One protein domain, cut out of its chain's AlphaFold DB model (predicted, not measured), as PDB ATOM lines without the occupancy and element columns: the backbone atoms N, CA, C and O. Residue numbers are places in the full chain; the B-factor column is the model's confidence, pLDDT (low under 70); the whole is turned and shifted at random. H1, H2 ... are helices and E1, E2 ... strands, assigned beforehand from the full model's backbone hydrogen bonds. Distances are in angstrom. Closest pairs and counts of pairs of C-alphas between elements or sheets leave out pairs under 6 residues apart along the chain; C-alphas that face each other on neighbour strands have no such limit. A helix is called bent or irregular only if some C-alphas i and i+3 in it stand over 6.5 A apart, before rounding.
ATOM      1  N   CYS A   4     -35.417  21.409 -24.173       84.12
ATOM      2  CA  CYS A   4     -34.877  21.620 -22.839       84.12
ATOM      3  C   CYS A   4     -33.681  20.682 -22.645       84.12
ATOM      4  O   CYS A   4     -33.537  19.703 -23.374       84.12
ATOM      5  N   THR A   5     -32.843  20.949 -21.650       86.44
ATOM      6  CA  THR A   5     -31.724  20.071 -21.283       86.44
ATOM      7  C   THR A   5     -31.931  19.506 -19.887       86.44
ATOM      8  O   THR A   5     -32.196  20.274 -18.960       86.44
ATOM      9  N   PHE A   6     -31.756  18.197 -19.720       90.56
ATOM     10  CA  PHE A   6     -31.562  17.576 -18.407       90.56
ATOM     11  C   PHE A   6     -30.093  17.161 -18.239       90.56
ATOM     12  O   PHE A   6     -29.329  17.189 -19.205       90.56
ATOM     13  N   SER A   7     -29.678  16.839 -17.013       87.12
ATOM     14  CA  SER A   7     -28.294  16.473 -16.701       87.12
ATOM     15  C   SER A   7     -28.239  15.082 -16.078       87.12
ATOM     16  O   SER A   7     -28.831  14.863 -15.023       87.12
ATOM     17  N   LEU A   8     -27.520  14.163 -16.722       88.25
ATOM     18  CA  LEU A   8     -27.250  12.807 -16.244       88.25
ATOM     19  C   LEU A   8     -25.790  12.752 -15.779       88.25
ATOM     20  O   LEU A   8     -24.890  12.892 -16.598       88.25
ATOM     21  N   ASN A   9     -25.533  12.598 -14.477       82.88
ATOM     22  CA  ASN A   9     -24.176  12.622 -13.896       82.88
ATOM     23  C   ASN A   9     -23.314  13.868 -14.236       82.88
ATOM     24  O   ASN A   9     -22.104  13.855 -14.029       82.88
ATOM     25  N   GLY A  10     -23.919  14.958 -14.721       79.69
ATOM     26  CA  GLY A  10     -23.220  16.148 -15.224       79.69
ATOM     27  C   GLY A  10     -23.256  16.297 -16.751       79.69
ATOM     28  O   GLY A  10     -23.098  17.409 -17.247       79.69
ATOM     29  N   ILE A  11     -23.555  15.227 -17.496       86.88
ATOM     30  CA  ILE A  11     -23.667  15.223 -18.962       86.88
ATOM     31  C   ILE A  11     -24.995  15.889 -19.377       86.88
ATOM     32  O   ILE A  11     -26.056  15.418 -18.957       86.88
ATOM     33  N   PRO A  12     -24.987  16.978 -20.174       89.56
ATOM     34  CA  PRO A  12     -26.206  17.650 -20.620       89.56
ATOM     35  C   PRO A  12     -26.812  16.967 -21.856       89.56
ATOM     36  O   PRO A  12     -26.167  16.854 -22.898       89.56
ATOM     37  N   ILE A  13     -28.080  16.561 -21.763       90.19
ATOM     38  CA  ILE A  13     -28.811  15.869 -22.835       90.19
ATOM     39  C   ILE A  13     -30.011  16.723 -23.264       90.19
ATOM     40  O   ILE A  13     -30.835  17.115 -22.433       90.19
ATOM     41  N   GLU A  14     -30.101  17.028 -24.561       89.44
ATOM     42  CA  GLU A  14     -31.225  17.753 -25.168       89.44
ATOM     43  C   GLU A  14     -32.456  16.843 -25.304       89.44
ATOM     44  O   GLU A  14     -32.350  15.708 -25.760       89.44
ATOM     45  N   ILE A  15     -33.639  17.344 -24.946       90.19
ATOM     46  CA  ILE A  15     -34.919  16.636 -25.082       90.19
ATOM     47  C   ILE A  15     -36.059  17.612 -25.402       90.19
ATOM     48  O   ILE A  15     -35.987  18.804 -25.091       90.19
ATOM     49  N   HIS A  16     -37.144  17.142 -26.020       86.06
ATOM     50  CA  HIS A  16     -38.336  17.968 -26.223       86.06
ATOM     51  C   HIS A  16     -39.063  18.243 -24.892       86.06
ATOM     52  O   HIS A  16     -39.224  17.340 -24.069       86.06
ATOM     53  N   HIS A  17     -39.531  19.481 -24.690       84.25
ATOM     54  CA  HIS A  17     -40.057  19.971 -23.403       84.25
ATOM     55  C   HIS A  17     -41.190  19.127 -22.780       84.25
ATOM     56  O   HIS A  17     -41.358  19.130 -21.563       84.25
ATOM     57  N   SER A  18     -41.956  18.376 -23.581       86.19
ATOM     58  CA  SER A  18     -43.019  17.480 -23.098       86.19
ATOM     59  C   SER A  18     -42.519  16.263 -22.307       86.19
ATOM     60  O   SER A  18     -43.306  15.664 -21.580       86.19
ATOM     61  N   HIS A  19     -41.234  15.906 -22.412       87.94
ATOM     62  CA  HIS A  19     -40.649  14.712 -21.780       87.94
ATOM     63  C   HIS A  19     -39.651  15.067 -20.664       87.94
ATOM     64  O   HIS A  19     -39.145  14.177 -19.986       87.94
ATOM     65  N   THR A  20     -39.383  16.359 -20.428       86.75
ATOM     66  CA  THR A  20     -38.382  16.825 -19.450       86.75
ATOM     67  C   THR A  20     -38.669  16.340 -18.028       86.75
ATOM     68  O   THR A  20     -37.739  15.926 -17.342       86.75
ATOM     69  N   THR A  21     -39.934  16.320 -17.593       86.88
ATOM     70  CA  THR A  21     -40.310  15.781 -16.273       86.88
ATOM     71  C   THR A  21     -39.981  14.292 -16.166       86.88
ATOM     72  O   THR A  21     -39.290  13.889 -15.239       86.88
ATOM     73  N   ALA A  22     -40.369  13.492 -17.167       88.56
ATOM     74  CA  ALA A  22     -40.088  12.057 -17.192       88.56
ATOM     75  C   ALA A  22     -38.580  11.753 -17.241       88.56
ATOM     76  O   ALA A  22     -38.128  10.806 -16.604       88.56
ATOM     77  N   ALA A  23     -37.789  12.569 -17.946       88.25
ATOM     78  CA  ALA A  23     -36.331  12.449 -17.952       88.25
ATOM     79  C   ALA A  23     -35.718  12.719 -16.566       88.25
ATOM     80  O   ALA A  23     -34.809  12.000 -16.151       88.25
ATOM     81  N   LEU A  24     -36.222  13.718 -15.831       89.12
ATOM     82  CA  LEU A  24     -35.781  14.017 -14.464       89.12
ATOM     83  C   LEU A  24     -36.181  12.909 -13.479       89.12
ATOM     84  O   LEU A  24     -35.342  12.485 -12.686       89.12
ATOM     85  N   ASP A  25     -37.411  12.396 -13.570       89.00
ATOM     86  CA  ASP A  25     -37.891  11.290 -12.730       89.00
ATOM     87  C   ASP A  25     -37.062  10.011 -12.963       89.00
ATOM     88  O   ASP A  25     -36.597   9.396 -12.003       89.00
ATOM     89  N   LEU A  26     -36.792   9.659 -14.228       90.62
ATOM     90  CA  LEU A  26     -35.937   8.518 -14.592       90.62
ATOM     91  C   LEU A  26     -34.480   8.713 -14.149       90.62
ATOM     92  O   LEU A  26     -33.845   7.765 -13.687       90.62
ATOM     93  N   THR A  27     -33.953   9.939 -14.237       89.25
ATOM     94  CA  THR A  27     -32.611  10.273 -13.724       89.25
ATOM     95  C   THR A  27     -32.543  10.096 -12.205       89.25
ATOM     96  O   THR A  27     -31.547   9.594 -11.693       89.25
ATOM     97  N   ALA A  28     -33.607  10.444 -11.473       85.88
ATOM     98  CA  ALA A  28     -33.675  10.286 -10.019       85.88
ATOM     99  C   ALA A  28     -33.810   8.821  -9.554       85.88
ATOM    100  O   ALA A  28     -33.475   8.518  -8.408       85.88
ATOM    101  N   THR A  29     -34.279   7.910 -10.415       86.81
ATOM    102  CA  THR A  29     -34.350   6.462 -10.133       86.81
ATOM    103  C   THR A  29     -33.157   5.657 -10.656       86.81
ATOM    104  O   THR A  29     -33.053   4.466 -10.358       86.81
ATOM    105  N   PHE A  30     -32.257   6.273 -11.425       87.69
ATOM    106  CA  PHE A  30     -31.100   5.607 -12.015       87.69
ATOM    107  C   PHE A  30     -29.860   5.698 -11.114       87.69
ATOM    108  O   PHE A  30     -29.393   6.784 -10.776       87.69
ATOM    109  N   SER A  31     -29.287   4.540 -10.776       80.44
ATOM    110  CA  SER A  31     -28.021   4.427 -10.040       80.44
ATOM    111  C   SER A  31     -26.926   3.889 -10.970       80.44
ATOM    112  O   SER A  31     -26.999   2.715 -11.339       80.44
ATOM    113  N   PRO A  32     -25.923   4.697 -11.357       71.75
ATOM    114  CA  PRO A  32     -24.835   4.256 -12.228       71.75
ATOM    115  C   PRO A  32     -23.847   3.325 -11.509       71.75
ATOM    116  O   PRO A  32     -23.679   3.379 -10.288       71.75
ATOM    117  N   PHE A  33     -23.152   2.495 -12.288       73.69
ATOM    118  CA  PHE A  33     -22.041   1.667 -11.814       73.69
ATOM    119  C   PHE A  33     -20.794   2.516 -11.506       73.69
ATOM    120  O   PHE A  33     -20.700   3.679 -11.902       73.69
ATOM    121  N   SER A  34     -19.826   1.944 -10.782       63.94
ATOM    122  CA  SER A  34     -18.561   2.615 -10.463       63.94
ATOM    123  C   SER A  34     -17.406   1.607 -10.341       63.94
ATOM    124  O   SER A  34     -17.556   0.635  -9.593       63.94
ATOM    125  N   PRO A  35     -16.259   1.826 -11.015       56.56
ATOM    126  CA  PRO A  35     -16.025   2.869 -12.019       56.56
ATOM    127  C   PRO A  35     -16.839   2.610 -13.300       56.56
ATOM    128  O   PRO A  35     -17.075   1.460 -13.652       56.56
ATOM    129  N   ALA A  36     -17.247   3.677 -13.986       74.50
ATOM    130  CA  ALA A  36     -17.916   3.621 -15.287       74.50
ATOM    131  C   ALA A  36     -17.501   4.832 -16.140       74.50
ATOM    132  O   ALA A  36     -17.146   5.880 -15.596       74.50
ATOM    133  N   THR A  37     -17.538   4.688 -17.464       86.12
ATOM    134  CA  THR A  37     -17.248   5.773 -18.424       86.12
ATOM    135  C   THR A  37     -18.509   6.557 -18.814       86.12
ATOM    136  O   THR A  37     -19.621   6.053 -18.683       86.12
ATOM    137  N   ASP A  38     -18.367   7.775 -19.345       88.69
ATOM    138  CA  ASP A  38     -19.511   8.612 -19.755       88.69
ATOM    139  C   ASP A  38     -20.427   7.906 -20.774       88.69
ATOM    140  O   ASP A  38     -21.649   7.902 -20.621       88.69
ATOM    141  N   ILE A  39     -19.844   7.236 -21.775       89.75
ATOM    142  CA  ILE A  39     -20.584   6.459 -22.785       89.75
ATOM    143  C   ILE A  39     -21.303   5.242 -22.178       89.75
ATOM    144  O   ILE A  39     -22.407   4.898 -22.595       89.75
ATOM    145  N   GLU A  40     -20.715   4.614 -21.161       89.19
ATOM    146  CA  GLU A  40     -21.275   3.474 -20.428       89.19
ATOM    147  C   GLU A  40     -22.434   3.903 -19.516       89.19
ATOM    148  O   GLU A  40     -23.471   3.240 -19.486       89.19
ATOM    149  N   ILE A  41     -22.310   5.059 -18.854       89.19
ATOM    150  CA  ILE A  41     -23.383   5.704 -18.081       89.19
ATOM    151  C   ILE A  41     -24.560   6.055 -19.003       89.19
ATOM    152  O   ILE A  41     -25.704   5.713 -18.694       89.19
ATOM    153  N   LEU A  42     -24.288   6.679 -20.155       91.19
ATOM    154  CA  LEU A  42     -25.298   7.012 -21.165       91.19
ATOM    155  C   LEU A  42     -25.999   5.756 -21.715       91.19
ATOM    156  O   LEU A  42     -27.225   5.728 -21.807       91.19
ATOM    157  N   ALA A  43     -25.251   4.701 -22.047       88.75
ATOM    158  CA  ALA A  43     -25.794   3.455 -22.587       88.75
ATOM    159  C   ALA A  43     -26.627   2.665 -21.555       88.75
ATOM    160  O   ALA A  43     -27.722   2.177 -21.862       88.75
ATOM    161  N   ALA A  44     -26.161   2.582 -20.307       87.94
ATOM    162  CA  ALA A  44     -26.928   1.990 -19.214       87.94
ATOM    163  C   ALA A  44     -28.222   2.783 -18.938       87.94
ATOM    164  O   ALA A  44     -29.278   2.183 -18.722       87.94
ATOM    165  N   PHE A  45     -28.177   4.118 -19.027       90.38
ATOM    166  CA  PHE A  45     -29.361   4.966 -18.881       90.38
ATOM    167  C   PHE A  45     -30.340   4.838 -20.057       90.38
ATOM    168  O   PHE A  45     -31.545   4.744 -19.825       90.38
ATOM    169  N   ALA A  46     -29.859   4.737 -21.303       88.19
ATOM    170  CA  ALA A  46     -30.701   4.414 -22.460       88.19
ATOM    171  C   ALA A  46     -31.440   3.081 -22.242       88.19
ATOM    172  O   ALA A  46     -32.663   3.028 -22.330       88.19
ATOM    173  N   THR A  47     -30.726   2.034 -21.811       86.12
ATOM    174  CA  THR A  47     -31.324   0.725 -21.481       86.12
ATOM    175  C   THR A  47     -32.420   0.835 -20.408       86.12
ATOM    176  O   THR A  47     -33.469   0.197 -20.518       86.12
ATOM    177  N   HIS A  48     -32.192   1.651 -19.371       86.62
ATOM    178  CA  HIS A  48     -33.167   1.919 -18.307       86.62
ATOM    179  C   HIS A  48     -34.414   2.647 -18.841       86.62
ATOM    180  O   HIS A  48     -35.542   2.272 -18.515       86.62
ATOM    181  N   CYS A  49     -34.224   3.642 -19.711       87.31
ATOM    182  CA  CYS A  49     -35.310   4.425 -20.298       87.31
ATOM    183  C   CYS A  49     -36.126   3.649 -21.342       87.31
ATOM    184  O   CYS A  49     -37.332   3.864 -21.424       87.31
ATOM    185  N   ALA A  50     -35.521   2.733 -22.108       82.12
ATOM    186  CA  ALA A  50     -36.144   2.080 -23.267       82.12
ATOM    187  C   ALA A  50     -37.508   1.416 -22.976       82.12
ATOM    188  O   ALA A  50     -38.410   1.467 -23.809       82.12
ATOM    189  N   ASN A  51     -37.686   0.840 -21.780       77.81
ATOM    190  CA  ASN A  51     -38.941   0.197 -21.361       77.81
ATOM    191  C   ASN A  51     -39.906   1.131 -20.600       77.81
ATOM    192  O   ASN A  51     -41.035   0.733 -20.322       77.81
ATOM    193  N   ALA A  52     -39.471   2.339 -20.227       85.19
ATOM    194  CA  ALA A  52     -40.205   3.254 -19.346       85.19
ATOM    195  C   ALA A  52     -40.646   4.553 -20.044       85.19
ATOM    196  O   ALA A  52     -41.755   5.035 -19.813       85.19
ATOM    197  N   ASN A  53     -39.803   5.114 -20.915       88.69
ATOM    198  CA  ASN A  53     -40.137   6.238 -21.783       88.69
ATOM    199  C   ASN A  53     -39.295   6.188 -23.081       88.69
ATOM    200  O   ASN A  53     -38.121   6.579 -23.063       88.69
ATOM    201  N   PRO A  54     -39.877   5.726 -24.206       86.44
ATOM    202  CA  PRO A  54     -39.183   5.626 -25.489       86.44
ATOM    203  C   PRO A  54     -38.533   6.934 -25.952       86.44
ATOM    204  O   PRO A  54     -37.382   6.912 -26.376       86.44
ATOM    205  N   ASP A  55     -39.211   8.078 -25.815       88.56
ATOM    206  CA  ASP A  55     -38.708   9.374 -26.289       88.56
ATOM    207  C   ASP A  55     -37.461   9.841 -25.521       88.56
ATOM    208  O   ASP A  55     -36.521  10.366 -26.119       88.56
ATOM    209  N   VAL A  56     -37.417   9.610 -24.200       89.88
ATOM    210  CA  VAL A  56     -36.212   9.860 -23.384       89.88
ATOM    211  C   VAL A  56     -35.070   8.960 -23.856       89.88
ATOM    212  O   VAL A  56     -33.947   9.429 -24.025       89.88
ATOM    213  N   SER A  57     -35.354   7.686 -24.138       88.44
ATOM    214  CA  SER A  57     -34.350   6.739 -24.631       88.44
ATOM    215  C   SER A  57     -33.806   7.114 -26.017       88.44
ATOM    216  O   SER A  57     -32.600   7.031 -26.244       88.44
ATOM    217  N   ILE A  58     -34.667   7.586 -26.927       89.75
ATOM    218  CA  ILE A  58     -34.277   8.109 -28.247       89.75
ATOM    219  C   ILE A  58     -33.390   9.351 -28.097       89.75
ATOM    220  O   ILE A  58     -32.376   9.448 -28.783       89.75
ATOM    221  N   ALA A  59     -33.717  10.275 -27.188       89.81
ATOM    222  CA  ALA A  59     -32.907  11.472 -26.943       89.81
ATOM    223  C   ALA A  59     -31.497  11.133 -26.417       89.81
ATOM    224  O   ALA A  59     -30.502  11.692 -26.883       89.81
ATOM    225  N   VAL A  60     -31.393  10.166 -25.496       90.75
ATOM    226  CA  VAL A  60     -30.102   9.662 -24.992       90.75
ATOM    227  C   VAL A  60     -29.318   8.964 -26.110       90.75
ATOM    228  O   VAL A  60     -28.131   9.235 -26.279       90.75
ATOM    229  N   PHE A  61     -29.972   8.134 -26.929       90.75
ATOM    230  CA  PHE A  61     -29.347   7.515 -28.100       90.75
ATOM    231  C   PHE A  61     -28.822   8.554 -29.102       90.75
ATOM    232  O   PHE A  61     -27.675   8.459 -29.535       90.75
ATOM    233  N   GLN A  62     -29.623   9.568 -29.446       90.31
ATOM    234  CA  GLN A  62     -29.216  10.638 -30.358       90.31
ATOM    235  C   GLN A  62     -28.007  11.408 -29.815       90.31
ATOM    236  O   GLN A  62     -27.130  11.778 -30.595       90.31
ATOM    237  N   HIS A  63     -27.910  11.591 -28.494       91.31
ATOM    238  CA  HIS A  63     -26.713  12.138 -27.858       91.31
ATOM    239  C   HIS A  63     -25.501  11.201 -28.014       91.31
ATOM    240  O   HIS A  63     -24.458  11.658 -28.471       91.31
ATOM    241  N   ILE A  64     -25.619   9.900 -27.712       89.19
ATOM    242  CA  ILE A  64     -24.514   8.930 -27.891       89.19
ATOM    243  C   ILE A  64     -24.038   8.911 -29.352       89.19
ATOM    244  O   ILE A  64     -22.843   9.012 -29.623       89.19
ATOM    245  N   HIS A  65     -24.971   8.820 -30.301       88.38
ATOM    246  CA  HIS A  65     -24.659   8.744 -31.724       88.38
ATOM    247  C   HIS A  65     -23.987  10.034 -32.232       88.38
ATOM    248  O   HIS A  65     -22.946   9.960 -32.877       88.38
ATOM    249  N   LYS A  66     -24.504  11.215 -31.863       88.00
ATOM    250  CA  LYS A  66     -23.927  12.525 -32.223       88.00
ATOM    251  C   LYS A  66     -22.560  12.787 -31.577       88.00
ATOM    252  O   LYS A  66     -21.721  13.426 -32.205       88.00
ATOM    253  N   THR A  67     -22.348  12.341 -30.338       87.81
ATOM    254  CA  THR A  67     -21.112  12.603 -29.578       87.81
ATOM    255  C   THR A  67     -19.986  11.627 -29.931       87.81
ATOM    256  O   THR A  67     -18.832  12.044 -29.961       87.81
ATOM    257  N   TYR A  68     -20.300  10.357 -30.218       85.81
ATOM    258  CA  TYR A  68     -19.284   9.313 -30.415       85.81
ATOM    259  C   TYR A  68     -19.302   8.641 -31.797       85.81
ATOM    260  O   TYR A  68     -18.252   8.228 -32.270       85.81
ATOM    261  N   CYS A  69     -20.457   8.526 -32.461       82.31
ATOM    262  CA  CYS A  69     -20.619   7.734 -33.696       82.31
ATOM    263  C   CYS A  69     -20.828   8.600 -34.955       82.31
ATOM    264  O   CYS A  69     -21.452   8.160 -35.918       82.31
ATOM    265  N   ALA A  70     -20.356   9.851 -34.939       75.06
ATOM    266  CA  ALA A  70     -20.576  10.810 -36.027       75.06
ATOM    267  C   ALA A  70     -19.740  10.520 -37.294       75.06
ATOM    268  O   ALA A  70     -20.109  10.955 -38.383       75.06
ATOM    269  N   SER A  71     -18.624   9.802 -37.145       66.62
ATOM    270  CA  SER A  71     -17.748   9.330 -38.233       66.62
ATOM    271  C   SER A  71     -17.575   7.811 -38.241       66.62
ATOM    272  O   SER A  71     -17.482   7.216 -39.311       66.62
ATOM    273  N   ASP A  72     -17.542   7.191 -37.058       72.88
ATOM    274  CA  ASP A  72     -17.224   5.778 -36.858       72.88
ATOM    275  C   ASP A  72     -18.429   4.971 -36.353       72.88
ATOM    276  O   ASP A  72     -19.312   5.471 -35.654       72.88
ATOM    277  N   ASN A  73     -18.449   3.674 -36.669       83.69
ATOM    278  CA  ASN A  73     -19.450   2.747 -36.145       83.69
ATOM    279  C   ASN A  73     -19.240   2.489 -34.639       83.69
ATOM    280  O   ASN A  73     -18.103   2.413 -34.177       83.69
ATOM    281  N   ILE A  74     -20.315   2.237 -33.880       84.25
ATOM    282  CA  ILE A  74     -20.245   1.927 -32.438       84.25
ATOM    283  C   ILE A  74     -19.265   0.785 -32.100       84.25
ATOM    284  O   ILE A  74     -18.598   0.834 -31.069       84.25
ATOM    285  N   HIS A  75     -19.117  -0.219 -32.973       81.56
ATOM    286  CA  HIS A  75     -18.149  -1.306 -32.781       81.56
ATOM    287  C   HIS A  75     -16.690  -0.829 -32.872       81.56
ATOM    288  O   HIS A  75     -15.837  -1.370 -32.174       81.56
ATOM    289  N   VAL A  76     -16.408   0.196 -33.681       79.06
ATOM    290  CA  VAL A  76     -15.088   0.841 -33.785       79.06
ATOM    291  C   VAL A  76     -14.861   1.770 -32.590       79.06
ATOM    292  O   VAL A  76     -13.828   1.670 -31.937       79.06
ATOM    293  N   VAL A  77     -15.852   2.594 -32.229       81.75
ATOM    294  CA  VAL A  77     -15.823   3.492 -31.053       81.75
ATOM    295  C   VAL A  77     -15.473   2.734 -29.767       81.75
ATOM    296  O   VAL A  77     -14.603   3.147 -29.003       81.75
ATOM    297  N   VAL A  78     -16.122   1.591 -29.536       82.69
ATOM    298  CA  VAL A  78     -15.894   0.740 -28.357       82.69
ATOM    299  C   VAL A  78     -14.452   0.208 -28.287       82.69
ATOM    300  O   VAL A  78     -13.898   0.100 -27.192       82.69
ATOM    301  N   GLN A  79     -13.822  -0.062 -29.437       76.00
ATOM    302  CA  GLN A  79     -12.410  -0.450 -29.524       76.00
ATOM    303  C   GLN A  79     -11.468   0.754 -29.344       76.00
ATOM    304  O   GLN A  79     -10.498   0.652 -28.596       76.00
ATOM    305  N   GLN A  80     -11.755   1.893 -29.990       77.44
ATOM    306  CA  GLN A  80     -10.977   3.140 -29.876       77.44
ATOM    307  C   GLN A  80     -10.892   3.634 -28.422       77.44
ATOM    308  O   GLN A  80      -9.840   4.088 -27.982       77.44
ATOM    309  N   LEU A  81     -11.988   3.505 -27.666       80.69
ATOM    310  CA  LEU A  81     -12.066   3.853 -26.242       80.69
ATOM    311  C   LEU A  81     -11.420   2.808 -25.307       80.69
ATOM    312  O   LEU A  81     -11.443   2.995 -24.091       80.69
ATOM    313  N   ALA A  82     -10.848   1.725 -25.851       77.75
ATOM    314  CA  ALA A  82     -10.158   0.654 -25.122       77.75
ATOM    315  C   ALA A  82     -10.969   0.050 -23.952       77.75
ATOM    316  O   ALA A  82     -10.412  -0.308 -22.910       77.75
ATOM    317  N   LEU A  83     -12.291  -0.057 -24.120       80.50
ATOM    318  CA  LEU A  83     -13.209  -0.550 -23.092       80.50
ATOM    319  C   LEU A  83     -12.971  -2.036 -22.775       80.50
ATOM    320  O   LEU A  83     -12.636  -2.830 -23.659       80.50
ATOM    321  N   SER A  84     -13.200  -2.442 -21.519       79.44
ATOM    322  CA  SER A  84     -13.204  -3.870 -21.162       79.44
ATOM    323  C   SER A  84     -14.350  -4.615 -21.877       79.44
ATOM    324  O   SER A  84     -15.328  -3.973 -22.264       79.44
ATOM    325  N   PRO A  85     -14.310  -5.955 -22.021       74.19
ATOM    326  CA  PRO A  85     -15.400  -6.712 -22.648       74.19
ATOM    327  C   PRO A  85     -16.786  -6.465 -22.022       74.19
ATOM    328  O   PRO A  85     -17.779  -6.395 -22.746       74.19
ATOM    329  N   ASP A  86     -16.853  -6.262 -20.703       77.94
ATOM    330  CA  ASP A  86     -18.105  -5.995 -19.980       77.94
ATOM    331  C   ASP A  86     -18.619  -4.563 -20.217       77.94
ATOM    332  O   ASP A  86     -19.821  -4.342 -20.402       77.94
ATOM    333  N   GLN A  87     -17.710  -3.585 -20.280       82.50
ATOM    334  CA  GLN A  87     -18.031  -2.192 -20.615       82.50
ATOM    335  C   GLN A  87     -18.448  -2.065 -22.086       82.50
ATOM    336  O   GLN A  87     -19.461  -1.443 -22.401       82.50
ATOM    337  N   ALA A  88     -17.709  -2.722 -22.982       81.19
ATOM    338  CA  ALA A  88     -18.004  -2.853 -24.403       81.19
ATOM    339  C   ALA A  88     -19.401  -3.444 -24.632       81.19
ATOM    340  O   ALA A  88     -20.200  -2.874 -25.375       81.19
ATOM    341  N   HIS A  89     -19.731  -4.544 -23.946       77.88
ATOM    342  CA  HIS A  89     -21.073  -5.116 -23.974       77.88
ATOM    343  C   HIS A  89     -22.129  -4.135 -23.445       77.88
ATOM    344  O   HIS A  89     -23.152  -3.955 -24.099       77.88
ATOM    345  N   THR A  90     -21.879  -3.458 -22.320       82.38
ATOM    346  CA  THR A  90     -22.821  -2.485 -21.734       82.38
ATOM    347  C   THR A  90     -23.120  -1.325 -22.691       82.38
ATOM    348  O   THR A  90     -24.284  -0.956 -22.867       82.38
ATOM    349  N   VAL A  91     -22.096  -0.804 -23.375       85.69
ATOM    350  CA  VAL A  91     -22.234   0.242 -24.399       85.69
ATOM    351  C   VAL A  91     -23.027  -0.253 -25.609       85.69
ATOM    352  O   VAL A  91     -24.000   0.391 -26.003       85.69
ATOM    353  N   LEU A  92     -22.663  -1.410 -26.174       82.00
ATOM    354  CA  LEU A  92     -23.355  -1.980 -27.335       82.00
ATOM    355  C   LEU A  92     -24.821  -2.305 -27.024       82.00
ATOM    356  O   LEU A  92     -25.704  -1.974 -27.813       82.00
ATOM    357  N   LYS A  93     -25.087  -2.889 -25.854       80.56
ATOM    358  CA  LYS A  93     -26.434  -3.188 -25.364       80.56
ATOM    359  C   LYS A  93     -27.292  -1.933 -25.256       80.56
ATOM    360  O   LYS A  93     -28.403  -1.921 -25.777       80.56
ATOM    361  N   GLY A  94     -26.782  -0.866 -24.644       81.56
ATOM    362  CA  GLY A  94     -27.521   0.391 -24.546       81.56
ATOM    363  C   GLY A  94     -27.774   1.051 -25.896       81.56
ATOM    364  O   GLY A  94     -28.892   1.494 -26.152       81.56
ATOM    365  N   TYR A  95     -26.780   1.042 -26.786       85.00
ATOM    366  CA  TYR A  95     -26.893   1.585 -28.139       85.00
ATOM    367  C   TYR A  95     -27.958   0.853 -28.976       85.00
ATOM    368  O   TYR A  95     -28.826   1.497 -29.562       85.00
ATOM    369  N   TYR A  96     -27.955  -0.485 -28.973       82.19
ATOM    370  CA  TYR A  96     -28.932  -1.295 -29.710       82.19
ATOM    371  C   TYR A  96     -30.282  -1.482 -28.983       82.19
ATOM    372  O   TYR A  96     -31.261  -1.859 -29.626       82.19
ATOM    373  N   SER A  97     -30.403  -1.147 -27.688       80.19
ATOM    374  CA  SER A  97     -31.659  -1.292 -26.913       80.19
ATOM    375  C   SER A  97     -32.864  -0.532 -27.488       80.19
ATOM    376  O   SER A  97     -34.009  -0.876 -27.197       80.19
ATOM    377  N   VAL A  98     -32.612   0.485 -28.318       81.88
ATOM    378  CA  VAL A  98     -33.621   1.339 -28.962       81.88
ATOM    379  C   VAL A  98     -33.881   1.010 -30.437       81.88
ATOM    380  O   VAL A  98     -34.711   1.683 -31.047       81.88
ATOM    381  N   TRP A  99     -33.205   0.019 -31.039       78.81
ATOM    382  CA  TRP A  99     -33.198  -0.159 -32.504       78.81
ATOM    383  C   TRP A  99     -34.602  -0.306 -33.107       78.81
ATOM    384  O   TRP A  99     -34.952   0.450 -34.006       78.81
ATOM    385  N   ASP A 100     -35.444  -1.183 -32.558       75.50
ATOM    386  CA  ASP A 100     -36.835  -1.397 -32.990       75.50
ATOM    387  C   ASP A 100     -37.708  -0.130 -32.854       75.50
ATOM    388  O   ASP A 100     -38.626   0.116 -33.644       75.50
ATOM    389  N   ILE A 101     -37.422   0.704 -31.848       81.81
ATOM    390  CA  ILE A 101     -38.123   1.972 -31.604       81.81
ATOM    391  C   ILE A 101     -37.727   2.980 -32.688       81.81
ATOM    392  O   ILE A 101     -38.587   3.611 -33.297       81.81
ATOM    393  N   LEU A 102     -36.430   3.089 -32.984       82.62
ATOM    394  CA  LEU A 102     -35.920   3.926 -34.067       82.62
ATOM    395  C   LEU A 102     -36.402   3.434 -35.442       82.62
ATOM    396  O   LEU A 102     -36.751   4.255 -36.285       82.62
ATOM    397  N   GLU A 103     -36.465   2.119 -35.668       81.31
ATOM    398  CA  GLU A 103     -36.909   1.505 -36.927       81.31
ATOM    399  C   GLU A 103     -38.386   1.818 -37.193       81.31
ATOM    400  O   GLU A 103     -38.729   2.355 -38.246       81.31
ATOM    401  N   SER A 104     -39.248   1.604 -36.193       80.69
ATOM    402  CA  SER A 104     -40.685   1.913 -36.273       80.69
ATOM    403  C   SER A 104     -41.013   3.406 -36.419       80.69
ATOM    404  O   SER A 104     -42.090   3.737 -36.916       80.69
ATOM    405  N   HIS A 105     -40.095   4.305 -36.045       80.62
ATOM    406  CA  HIS A 105     -40.238   5.756 -36.224       80.62
ATOM    407  C   HIS A 105     -39.488   6.310 -37.450       80.62
ATOM    408  O   HIS A 105     -39.596   7.502 -37.735       80.62
ATOM    409  N   GLY A 106     -38.729   5.484 -38.183       81.44
ATOM    410  CA  GLY A 106     -37.884   5.938 -39.297       81.44
ATOM    411  C   GLY A 106     -36.689   6.807 -38.871       81.44
ATOM    412  O   GLY A 106     -36.211   7.614 -39.661       81.44
TER     413      GLY A 106
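This is residues 4 to 106 of the 1125 residues of an uncharacterized protein of Linderina pennispora (UniProt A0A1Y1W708). A hairpin of two side-by-side helices, H2 and H3, makes the core, with the strand hairpin E1 and E2 and helix H1 on one side and a second helical hairpin, H4 and H5, packed on H2 through H5. H1 runs beside E1, H3 beside E2, and H6 follows H5 at the periphery. The printed part has 103 residues, in the order E1, E2, H1 to H6; the sheet E1 - E2 is antiparallel and the class is mostly helix. It is compact, with a radius of gyration of the C-alphas of 12.9 A and spans of 36 by 33 by 21 A.

E1, residues 4 to 8, and E2, residues 11 to 16, form an antiparallel hairpin at 144 degrees; N 6 and O 13 are 3.1 A apart, within hydrogen-bond range. The closest C-alphas of E1 and H1, residues 17 to 29, are those of Cys 4 and His 17, 5.5 A apart. H3, residues 54 to 68, comes closest to E2 at the C-alphas of Ala 59 and Ile 15, 5.8 A. With residues 55 to 56 alone H3 touches residues 19 to 23 of H1, about perpendicular at 85 degrees; C-alphas 56 and 23 are closest, 6.0 A. H2, residues 38 to 50, touches H3 in a helical hairpin, a shallow tilt of 21 degrees, opposite ways; the closest C-alphas, Ala 46 and Ser 57, are 4.8 A apart. H5, residues 85 to 96, touches H2 at a steep tilt of 47 degrees, the same way, with C-alphas 94 and 43 closest at 4.0 A. H4, residues 74 to 80, touches H5 in a helical hairpin at 30 degrees, a shallow tilt, opposite ways; C-alphas 78 and 88 are closest, 5.7 A. H6, residues 99 to 105, only just touches residues 54 to 58 of H3, with 3 pairs of C-alphas within 8 A, the closest Ile 101 and Pro 54, 7.2 A. Every O i to N i+4 pair is within hydrogen-bond range in H2, H3, H5 and H6, but 7 of 9 in H1 and 2 of 3 in H4.

E1 begins at C-alpha 4, (-34.877, 21.620, -22.839), and H6 ends at C-alpha 105, (-40.238, 5.756, -36.224). H3 is 20.8 A long, H1 19.8 A, H2 18.2 A, E2 16.6 A and H5 16.2 A. H1 is irregular: C-alphas 18 and 21 are 7.5 A apart.

The C-alphas farthest apart, Ser 18 and Ala 82, are 37.0 A apart. The printed part has no cut and no long link. Its mean pLDDT is 83.9; residues 34 to 35 and 71 are under 70.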